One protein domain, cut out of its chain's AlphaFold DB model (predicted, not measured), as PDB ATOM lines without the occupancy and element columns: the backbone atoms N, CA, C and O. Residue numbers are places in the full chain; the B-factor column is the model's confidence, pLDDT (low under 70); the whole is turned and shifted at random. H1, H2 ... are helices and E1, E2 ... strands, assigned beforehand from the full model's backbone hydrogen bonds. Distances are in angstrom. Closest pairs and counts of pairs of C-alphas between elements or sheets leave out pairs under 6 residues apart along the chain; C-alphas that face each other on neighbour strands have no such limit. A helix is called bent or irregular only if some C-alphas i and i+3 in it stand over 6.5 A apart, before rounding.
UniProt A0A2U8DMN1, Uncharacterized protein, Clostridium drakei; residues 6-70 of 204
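What this domain is: This is residues 6 to 70 of the 204 residues of an uncharacterized protein of Clostridium drakei (UniProt A0A2U8DMN1). A narrow, strongly twisted sheet of three antiparallel strands, E1, E2 and E3, makes one part of a flat, thinly filled model, and the long stretch of residues 34 to 60 runs on beyond the end of the sheet in two slender loops, one turning back between residues 38 and 43, the other between residues 49 and 57. The short helix H1 only grazes the sheet, and residues 6 to 7 pair briefly with the beginning of E3. The printed part has 65 residues, with one named helix and three named strands in the order H1, E1, E2, E3; the sheet's order is E1, E2, E3. The class is mostly strand, with under half of the residues in named elements. The whole is only just loose, close to extended, with a radius of gyration of the C-alphas of 15.8 A and spans of 53 by 31 by 12 A.

How they stand to each other: The sheet is formed by E1, residues 17 to 22, E2, residues 25 to 33, and E3, residues 61 to 69. It is a meander, each strand the antiparallel neighbour of the one before, and E1 and E3 are its edge strands, with E2 as the inner one. The sheet is strongly twisted, its C-alphas lying up to 5.4 A off the best plane through them. E1 and E2 form a hairpin with an angle of 152 degrees between their directions; C-alphas 19 and 28 face each other at 4.4 A. Between these strands N 20 and O 27 are within hydrogen-bond range at 3.0 A, as are N 29 and O 18 at 2.8 A. E2 and E3 also form a hairpin, at 151 degrees, with C-alphas 29 and 66 facing each other at 4.3 A. Here N 30 and O 65 are 2.9 A apart and N 67 and O 28 are 2.8 A apart, both within hydrogen-bond range. The closest C-alphas of E1 and E3 are those of Gln 17 and Tyr 64, at 7.9 A. H1, residues 10 to 13, is on the sheet but only grazes it, with its residues 10 to 11; its closest approach to E3 is between the C-alphas of Ile 11 and Tyr 62, 7.5 A apart. H1 is too short for any pair of O i and N i+4 inside it, and its one pair of O i and N i+3 is within range. Outside the named strands, residues 6 to 7 pair antiparallel with residues 61 to 62 of E3. Residues 38 to 39 pair antiparallel with 42 to 43, and residues 49 to 50 with 56 to 57.

Where its parts are: E2 is 25.2 A long from first to last C-alpha, beginning at C-alpha 25 at (61.235, 41.409, -27.673). E3 measures 23.6 A and ends at C-alpha 69 at (54.745, 38.747, -28.448). E1 measures 16.4 A. H1 begins at C-alpha 10 at (38.279, 55.538, -18.323); it is neither bent nor irregular, but only just: C-alphas 10 and 13 are 6.2 A apart.

The domain as a whole: The two C-alphas farthest apart are those of Gly 24 and Lys 52, at 53.3 A. The printed part has no cut. The links from H1 to E1 and from E1 to E2 are tight, and the link from E2 to E3, 27 residues, is long. The mean pLDDT of the printed part is 75.7; it is under 70 at residues 21 to 26, 37, 39, 44 to 46 and 68 to 70.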
ATOM      1  N   TYR A   6      40.833  49.201 -15.325       83.25
ATOM      2  CA  TYR A   6      40.131  50.420 -15.740       83.25
ATOM      3  C   TYR A   6      38.613  50.204 -15.745       83.25
ATOM      4  O   TYR A   6      38.146  49.108 -16.062       83.25
ATOM      5  N   SER A   7      37.850  51.248 -15.440       82.00
ATOM      6  CA  SER A   7      36.385  51.286 -15.568       82.00
ATOM      7  C   SER A   7      35.931  51.652 -16.990       82.00
ATOM      8  O   SER A   7      36.699  52.218 -17.774       82.00
ATOM      9  N   SER A   8      34.661  51.388 -17.319       81.44
ATOM     10  CA  SER A   8      34.050  51.735 -18.619       81.44
ATOM     11  C   SER A   8      34.228  53.209 -19.022       81.44
ATOM     12  O   SER A   8      34.380  53.517 -20.203       81.44
ATOM     13  N   ASN A   9      34.269  54.131 -18.055       81.12
ATOM     14  CA  ASN A   9      34.426  55.563 -18.334       81.12
ATOM     15  C   ASN A   9      35.871  55.929 -18.711       81.12
ATOM     16  O   ASN A   9      36.096  56.788 -19.566       81.12
ATOM     17  N   GLU A  10      36.855  55.255 -18.114       80.50
ATOM     18  CA  GLU A  10      38.279  55.538 -18.323       80.50
ATOM     19  C   GLU A  10      38.775  55.040 -19.686       80.50
ATOM     20  O   GLU A  10      39.625  55.677 -20.307       80.50
ATOM     21  N   ILE A  11      38.215  53.939 -20.196       83.38
ATOM     22  CA  ILE A  11      38.675  53.309 -21.445       83.38
ATOM     23  C   ILE A  11      38.357  54.090 -22.725       83.38
ATOM     24  O   ILE A  11      38.879  53.750 -23.792       83.38
ATOM     25  N   SER A  12      37.495  55.105 -22.646       83.81
ATOM     26  CA  SER A  12      37.152  55.977 -23.777       83.81
ATOM     27  C   SER A  12      38.372  56.754 -24.289       83.81
ATOM     28  O   SER A  12      38.523  56.932 -25.494       83.81
ATOM     29  N   ASN A  13      39.281  57.119 -23.378       85.00
ATOM     30  CA  ASN A  13      40.484  57.904 -23.660       85.00
ATOM     31  C   ASN A  13      41.759  57.053 -23.776       85.00
ATOM     32  O   ASN A  13      42.850  57.596 -23.946       85.00
ATOM     33  N   LEU A  14      41.650  55.726 -23.654       85.88
ATOM     34  CA  LEU A  14      42.797  54.823 -23.696       85.88
ATOM     35  C   LEU A  14      42.997  54.226 -25.096       85.88
ATOM     36  O   LEU A  14      42.020  53.882 -25.772       85.88
ATOM     37  N   PRO A  15      44.255  54.033 -25.531       88.00
ATOM     38  CA  PRO A  15      44.534  53.381 -26.801       88.00
ATOM     39  C   PRO A  15      44.042  51.932 -26.772       88.00
ATOM     40  O   PRO A  15      44.272  51.198 -25.813       88.00
ATOM     41  N   LYS A  16      43.379  51.476 -27.837       88.44
ATOM     42  CA  LYS A  16      42.860  50.096 -27.891       88.44
ATOM     43  C   LYS A  16      43.973  49.045 -27.913       88.44
ATOM     44  O   LYS A  16      43.753  47.912 -27.494       88.44
ATOM     45  N   GLN A  17      45.168  49.441 -28.336       86.25
ATOM     46  CA  GLN A  17      46.355  48.606 -28.409       86.25
ATOM     47  C   GLN A  17      47.581  49.415 -27.989       86.25
ATOM     48  O   GLN A  17      47.711  50.581 -28.358       86.25
ATOM     49  N   ILE A  18      48.484  48.783 -27.248       79.81
ATOM     50  CA  ILE A  18      49.800  49.330 -26.916       79.81
ATOM     51  C   ILE A  18      50.876  48.324 -27.309       79.81
ATOM     52  O   ILE A  18      50.727  47.128 -27.062       79.81
ATOM     53  N   THR A  19      51.956  48.819 -27.903       81.69
ATOM     54  CA  THR A  19      53.119  48.015 -28.281       81.69
ATOM     55  C   THR A  19      54.357  48.626 -27.650       81.69
ATOM     56  O   THR A  19      54.539  49.841 -27.716       81.69
ATOM     57  N   TYR A  20      55.203  47.805 -27.036       74.62
ATOM     58  CA  TYR A  20      56.500  48.249 -26.533       74.62
ATOM     59  C   TYR A  20      57.570  47.177 -26.715       74.62
ATOM     60  O   TYR A  20      57.276  45.982 -26.785       74.62
ATOM     61  N   GLU A  21      58.819  47.628 -26.766       69.94
ATOM     62  CA  GLU A  21      59.995  46.771 -26.850       69.94
ATOM     63  C   GLU A  21      60.669  46.672 -25.482       69.94
ATOM     64  O   GLU A  21      60.886  47.675 -24.798       69.94
ATOM     65  N   LYS A  22      61.000  45.452 -25.060       61.69
ATOM     66  CA  LYS A  22      61.723  45.198 -23.813       61.69
ATOM     67  C   LYS A  22      62.613  43.974 -23.976       61.69
ATOM     68  O   LYS A  22      62.135  42.897 -24.312       61.69
ATOM     69  N   GLY A  23      63.911  44.140 -23.720       54.59
ATOM     70  CA  GLY A  23      64.876  43.037 -23.816       54.59
ATOM     71  C   GLY A  23      65.026  42.458 -25.228       54.59
ATOM     72  O   GLY A  23      65.330  41.282 -25.351       54.59
ATOM     73  N   GLY A  24      64.783  43.253 -26.277       65.38
ATOM     74  CA  GLY A  24      64.827  42.797 -27.674       65.38
ATOM     75  C   GLY A  24      63.543  42.122 -28.175       65.38
ATOM     76  O   GLY A  24      63.467  41.765 -29.346       65.38
ATOM     77  N   TYR A  25      62.527  41.989 -27.319       54.19
ATOM     78  CA  TYR A  25      61.235  41.409 -27.673       54.19
ATOM     79  C   TYR A  25      60.144  42.480 -27.741       54.19
ATOM     80  O   TYR A  25      60.141  43.449 -26.976       54.19
ATOM     81  N   ILE A  26      59.209  42.282 -28.664       65.81
ATOM     82  CA  ILE A  26      58.029  43.105 -28.900       65.81
ATOM     83  C   ILE A  26      56.880  42.513 -28.092       65.81
ATOM     84  O   ILE A  26      56.599  41.315 -28.177       65.81
ATOM     85  N   TYR A  27      56.175  43.361 -27.355       71.31
ATOM     86  CA  TYR A  27      54.962  42.989 -26.645       71.31
ATOM     87  C   TYR A  27      53.824  43.898 -27.074       71.31
ATOM     88  O   TYR A  27      53.877  45.114 -26.888       71.31
ATOM     89  N   THR A  28      52.775  43.292 -27.612       78.44
ATOM     90  CA  THR A  28      51.548  43.962 -28.025       78.44
ATOM     91  C   THR A  28      50.428  43.557 -27.082       78.44
ATOM     92  O   THR A  28      50.055  42.383 -27.012       78.44
ATOM     93  N   TYR A  29      49.849  44.531 -26.390       82.12
ATOM     94  CA  TYR A  29      48.703  44.330 -25.514       82.12
ATOM     95  C   TYR A  29      47.460  45.000 -26.085       82.12
ATOM     96  O   TYR A  29      47.529  46.112 -26.607       82.12
ATOM     97  N   VAL A  30      46.315  44.344 -25.923       86.38
ATOM     98  CA  VAL A  30      45.008  44.838 -26.364       86.38
ATOM     99  C   VAL A  30      44.120  45.077 -25.150       86.38
ATOM    100  O   VAL A  30      44.052  44.254 -24.230       86.38
ATOM    101  N   LEU A  31      43.449  46.227 -25.141       86.88
ATOM    102  CA  LEU A  31      42.490  46.594 -24.109       86.88
ATOM    103  C   LEU A  31      41.249  45.707 -24.239       86.88
ATOM    104  O   LEU A  31      40.515  45.793 -25.219       86.88
ATOM    105  N   THR A  32      41.035  44.845 -23.251       87.62
ATOM    106  CA  THR A  32      40.006  43.799 -23.280       87.62
ATOM    107  C   THR A  32      39.166  43.859 -22.009       87.62
ATOM    108  O   THR A  32      39.678  44.219 -20.948       87.62
ATOM    109  N   GLU A  33      37.889  43.486 -22.098       86.19
ATOM    110  CA  GLU A  33      37.026  43.298 -20.927       86.19
ATOM    111  C   GLU A  33      37.568  42.156 -20.043       86.19
ATOM    112  O   GLU A  33      38.074  41.129 -20.528       86.19
ATOM    113  N   ASN A  34      37.536  42.362 -18.732       80.69
ATOM    114  CA  ASN A  34      37.913  41.361 -17.746       80.69
ATOM    115  C   ASN A  34      36.726  40.450 -17.439       80.69
ATOM    116  O   ASN A  34      35.570  40.862 -17.504       80.69
ATOM    117  N   SER A  35      37.035  39.209 -17.069       75.88
ATOM    118  CA  SER A  35      36.024  38.269 -16.597       75.88
ATOM    119  C   SER A  35      35.345  38.795 -15.326       75.88
ATOM    120  O   SER A  35      35.980  39.550 -14.577       75.88
ATOM    121  N   PRO A  36      34.088  38.397 -15.069       70.50
ATOM    122  CA  PRO A  36      33.388  38.802 -13.863       70.50
ATOM    123  C   PRO A  36      34.155  38.382 -12.608       70.50
ATOM    124  O   PRO A  36      34.766  37.306 -12.590       70.50
ATOM    125  N   PRO A  37      34.159  39.208 -11.550       68.19
ATOM    126  CA  PRO A  37      34.765  38.818 -10.291       68.19
ATOM    127  C   PRO A  37      34.004  37.632  -9.690       68.19
ATOM    128  O   PRO A  37      32.776  37.569  -9.741       68.19
ATOM    129  N   THR A  38      34.732  36.697  -9.086       70.25
ATOM    130  CA  THR A  38      34.140  35.573  -8.356       70.25
ATOM    131  C   THR A  38      34.212  35.821  -6.853       70.25
ATOM    132  O   THR A  38      35.226  36.286  -6.330       70.25
ATOM    133  N   PHE A  39      33.135  35.498  -6.135       57.47
ATOM    134  CA  PHE A  39      33.099  35.502  -4.672       57.47
ATOM    135  C   PHE A  39      32.685  34.113  -4.188       57.47
ATOM    136  O   PHE A  39      31.618  33.619  -4.547       57.47
ATOM    137  N   ASN A  40      33.549  33.445  -3.416       70.50
ATOM    138  CA  ASN A  40      33.355  32.052  -2.982       70.50
ATOM    139  C   ASN A  40      33.036  31.071  -4.132       70.50
ATOM    140  O   ASN A  40      32.249  30.143  -3.966       70.50
ATOM    141  N   GLY A  41      33.639  31.279  -5.308       70.00
ATOM    142  CA  GLY A  41      33.427  30.426  -6.484       70.00
ATOM    143  C   GLY A  41      32.135  30.701  -7.263       70.00
ATOM    144  O   GLY A  41      31.890  30.026  -8.256       70.00
ATOM    145  N   VAL A  42      31.339  31.696  -6.859       70.12
ATOM    146  CA  VAL A  42      30.164  32.164  -7.606       70.12
ATOM    147  C   VAL A  42      30.561  33.387  -8.432       70.12
ATOM    148  O   VAL A  42      31.119  34.340  -7.883       70.12
ATOM    149  N   GLU A  43      30.302  33.361  -9.741       73.69
ATOM    150  CA  GLU A  43      30.460  34.535 -10.607       73.69
ATOM    151  C   GLU A  43      29.470  35.619 -10.180       73.69
ATOM    152  O   GLU A  43      28.259  35.395 -10.128       73.69
ATOM    153  N   LEU A  44      29.991  36.797  -9.847       68.12
ATOM    154  CA  LEU A  44      29.153  37.967  -9.642       68.12
ATOM    155  C   LEU A  44      28.684  38.472 -11.013       68.12
ATOM    156  O   LEU A  44      29.472  38.474 -11.960       68.12
ATOM    157  N   PRO A  45      27.424  38.909 -11.145       67.62
ATOM    158  CA  PRO A  45      26.925  39.446 -12.402       67.62
ATOM    159  C   PRO A  45      27.722  40.694 -12.812       67.62
ATOM    160  O   PRO A  45      27.879  41.625 -12.027       67.62
ATOM    161  N   ASN A  46      28.188  40.707 -14.064       66.69
ATOM    162  CA  ASN A  46      28.848  41.845 -14.727       66.69
ATOM    163  C   ASN A  46      27.835  42.790 -15.404       66.69
ATOM    164  O   ASN A  46      28.172  43.527 -16.337       66.69
ATOM    165  N   ASP A  47      26.578  42.725 -14.972       71.38
ATOM    166  CA  ASP A  47      25.510  43.539 -15.525       71.38
ATOM    167  C   ASP A  47      25.608  44.974 -15.011       71.38
ATOM    168  O   ASP A  47      26.110  45.253 -13.913       71.38
ATOM    169  N   ASP A  48      25.122  45.900 -15.830       76.00
ATOM    170  CA  ASP A  48      25.042  47.291 -15.431       76.00
ATOM    171  C   ASP A  48      23.965  47.450 -14.345       76.00
ATOM    172  O   ASP A  48      22.834  46.971 -14.467       76.00
ATOM    173  N   ILE A  49      24.312  48.146 -13.265       75.44
ATOM    174  CA  ILE A  49      23.384  48.432 -12.175       75.44
ATOM    175  C   ILE A  49      22.564  49.656 -12.574       75.44
ATOM    176  O   ILE A  49      23.110  50.746 -12.735       75.44
ATOM    177  N   ILE A  50      21.248  49.483 -12.703       76.38
ATOM    178  CA  ILE A  50      20.313  50.591 -12.926       76.38
ATOM    179  C   ILE A  50      19.862  51.113 -11.561       76.38
ATOM    180  O   ILE A  50      19.240  50.392 -10.777       76.38
ATOM    181  N   THR A  51      20.192  52.363 -11.251       75.25
ATOM    182  CA  THR A  51      19.745  53.019 -10.020       75.25
ATOM    183  C   THR A  51      18.251  53.362 -10.093       75.25
ATOM    184  O   THR A  51      17.637  53.356 -11.160       75.25
ATOM    185  N   LYS A  52      17.626  53.676  -8.949       78.00
ATOM    186  CA  LYS A  52      16.179  53.988  -8.870       78.00
ATOM    187  C   LYS A  52      15.767  55.212  -9.703       78.00
ATOM    188  O   LYS A  52      14.601  55.355 -10.045       78.00
ATOM    189  N   ASP A  53      16.724  56.075 -10.002       83.50
ATOM    190  CA  ASP A  53      16.646  57.283 -10.822       83.50
ATOM    191  C   ASP A  53      16.992  57.041 -12.308       83.50
ATOM    192  O   ASP A  53      16.972  57.976 -13.106       83.50
ATOM    193  N   GLY A  54      17.253  55.790 -12.705       77.25
ATOM    194  CA  GLY A  54      17.526  55.399 -14.092       77.25
ATOM    195  C   GLY A  54      18.981  55.584 -14.534       77.25
ATOM    196  O   GLY A  54      19.282  55.409 -15.714       77.25
ATOM    197  N   GLN A  55      19.894  55.920 -13.616       77.50
ATOM    198  CA  GLN A  55      21.318  56.027 -13.910       77.50
ATOM    199  C   GLN A  55      21.930  54.629 -14.059       77.50
ATOM    200  O   GLN A  55      21.711  53.743 -13.235       77.50
ATOM    201  N   VAL A  56      22.712  54.434 -15.118       74.12
ATOM    202  CA  VAL A  56      23.383  53.163 -15.411       74.12
ATOM    203  C   VAL A  56      24.807  53.213 -14.856       74.12
ATOM    204  O   VAL A  56      25.609  54.050 -15.272       74.12
ATOM    205  N   ILE A  57      25.130  52.320 -13.922       70.25
ATOM    206  CA  ILE A  57      26.474  52.146 -13.360       70.25
ATOM    207  C   ILE A  57      27.047  50.842 -13.908       70.25
ATOM    208  O   ILE A  57      26.642  49.755 -13.495       70.25
ATOM    209  N   SER A  58      28.002  50.945 -14.832       71.62
ATOM    210  CA  SER A  58      28.647  49.761 -15.396       71.62
ATOM    211  C   SER A  58      29.632  49.145 -14.408       71.62
ATOM    212  O   SER A  58      30.531  49.823 -13.910       71.62
ATOM    213  N   THR A  59      29.466  47.851 -14.140       72.44
ATOM    214  CA  THR A  59      30.351  47.055 -13.271       72.44
ATOM    215  C   THR A  59      31.517  46.432 -14.043       72.44
ATOM    216  O   THR A  59      32.431  45.855 -13.449       72.44
ATOM    217  N   LYS A  60      31.522  46.589 -15.373       80.88
ATOM    218  CA  LYS A  60      32.545  46.053 -16.266       80.88
ATOM    219  C   LYS A  60      33.893  46.701 -16.003       80.88
ATOM    220  O   LYS A  60      34.028  47.920 -15.882       80.88
ATOM    221  N   THR A  61      34.917  45.859 -15.972       83.12
ATOM    222  CA  THR A  61      36.302  46.304 -15.854       83.12
ATOM    223  C   THR A  61      37.100  45.857 -17.063       83.12
ATOM    224  O   THR A  61      36.807  44.838 -17.685       83.12
ATOM    225  N   TYR A  62      38.131  46.623 -17.388       85.31
ATOM    226  CA  TYR A  62      38.980  46.407 -18.550       85.31
ATOM    227  C   TYR A  62      40.447  46.367 -18.141       85.31
ATOM    228  O   TYR A  62      40.857  46.950 -17.134       85.31
ATOM    229  N   GLY A  63      41.254  45.680 -18.937       85.00
ATOM    230  CA  GLY A  63      42.695  45.586 -18.745       85.00
ATOM    231  C   GLY A  63      43.413  45.291 -20.055       85.00
ATOM    232  O   GLY A  63      42.835  44.755 -21.001       85.00
ATOM    233  N   TYR A  64      44.694  45.647 -20.118       79.94
ATOM    234  CA  TYR A  64      45.555  45.276 -21.238       79.94
ATOM    235  C   TYR A  64      45.980  43.813 -21.097       79.94
ATOM    236  O   TYR A  64      46.719  43.462 -20.177       79.94
ATOM    237  N   LYS A  65      45.524  42.965 -22.020       80.94
ATOM    238  CA  LYS A  65      45.910  41.551 -22.110       80.94
ATOM    239  C   LYS A  65      46.912  41.374 -23.246       80.94
ATOM    240  O   LYS A  65      46.791  42.026 -24.281       80.94
ATOM    241  N   LEU A  66      47.917  40.524 -23.043       78.19
ATOM    242  CA  LEU A  66      48.941  40.258 -24.054       78.19
ATOM    243  C   LEU A  66      48.290  39.584 -25.271       78.19
ATOM    244  O   LEU A  66      47.803  38.461 -25.164       78.19
ATOM    245  N   ALA A  67      48.279  40.271 -26.411       73.81
ATOM    246  CA  ALA A  67      47.717  39.772 -27.663       73.81
ATOM    247  C   ALA A  67      48.793  39.142 -28.554       73.81
ATOM    248  O   ALA A  67      48.561  38.108 -29.177       73.81
ATOM    249  N   TYR A  68      49.987  39.736 -28.581       64.81
ATOM    250  CA  TYR A  68      51.117  39.226 -29.345       64.81
ATOM    251  C   TYR A  68      52.428  39.486 -28.616       64.81
ATOM    252  O   TYR A  68      52.626  40.535 -28.008       64.81
ATOM    253  N   THR A  69      53.336  38.529 -28.720       65.75
ATOM    254  CA  THR A  69      54.745  38.747 -28.448       65.75
ATOM    255  C   THR A  69      55.568  37.845 -29.354       65.75
ATOM    256  O   THR A  69      55.119  36.747 -29.695       65.75
ATOM    257  N   ASN A  70      56.746  38.319 -29.753       56.31
ATOM    258  CA  ASN A  70      57.783  37.470 -30.340       56.31
ATOM    259  C   ASN A  70      58.689  36.845 -29.261       56.31
ATOM    260  O   ASN A  70      59.654  36.169 -29.605       56.31
TER     261      ASN A  70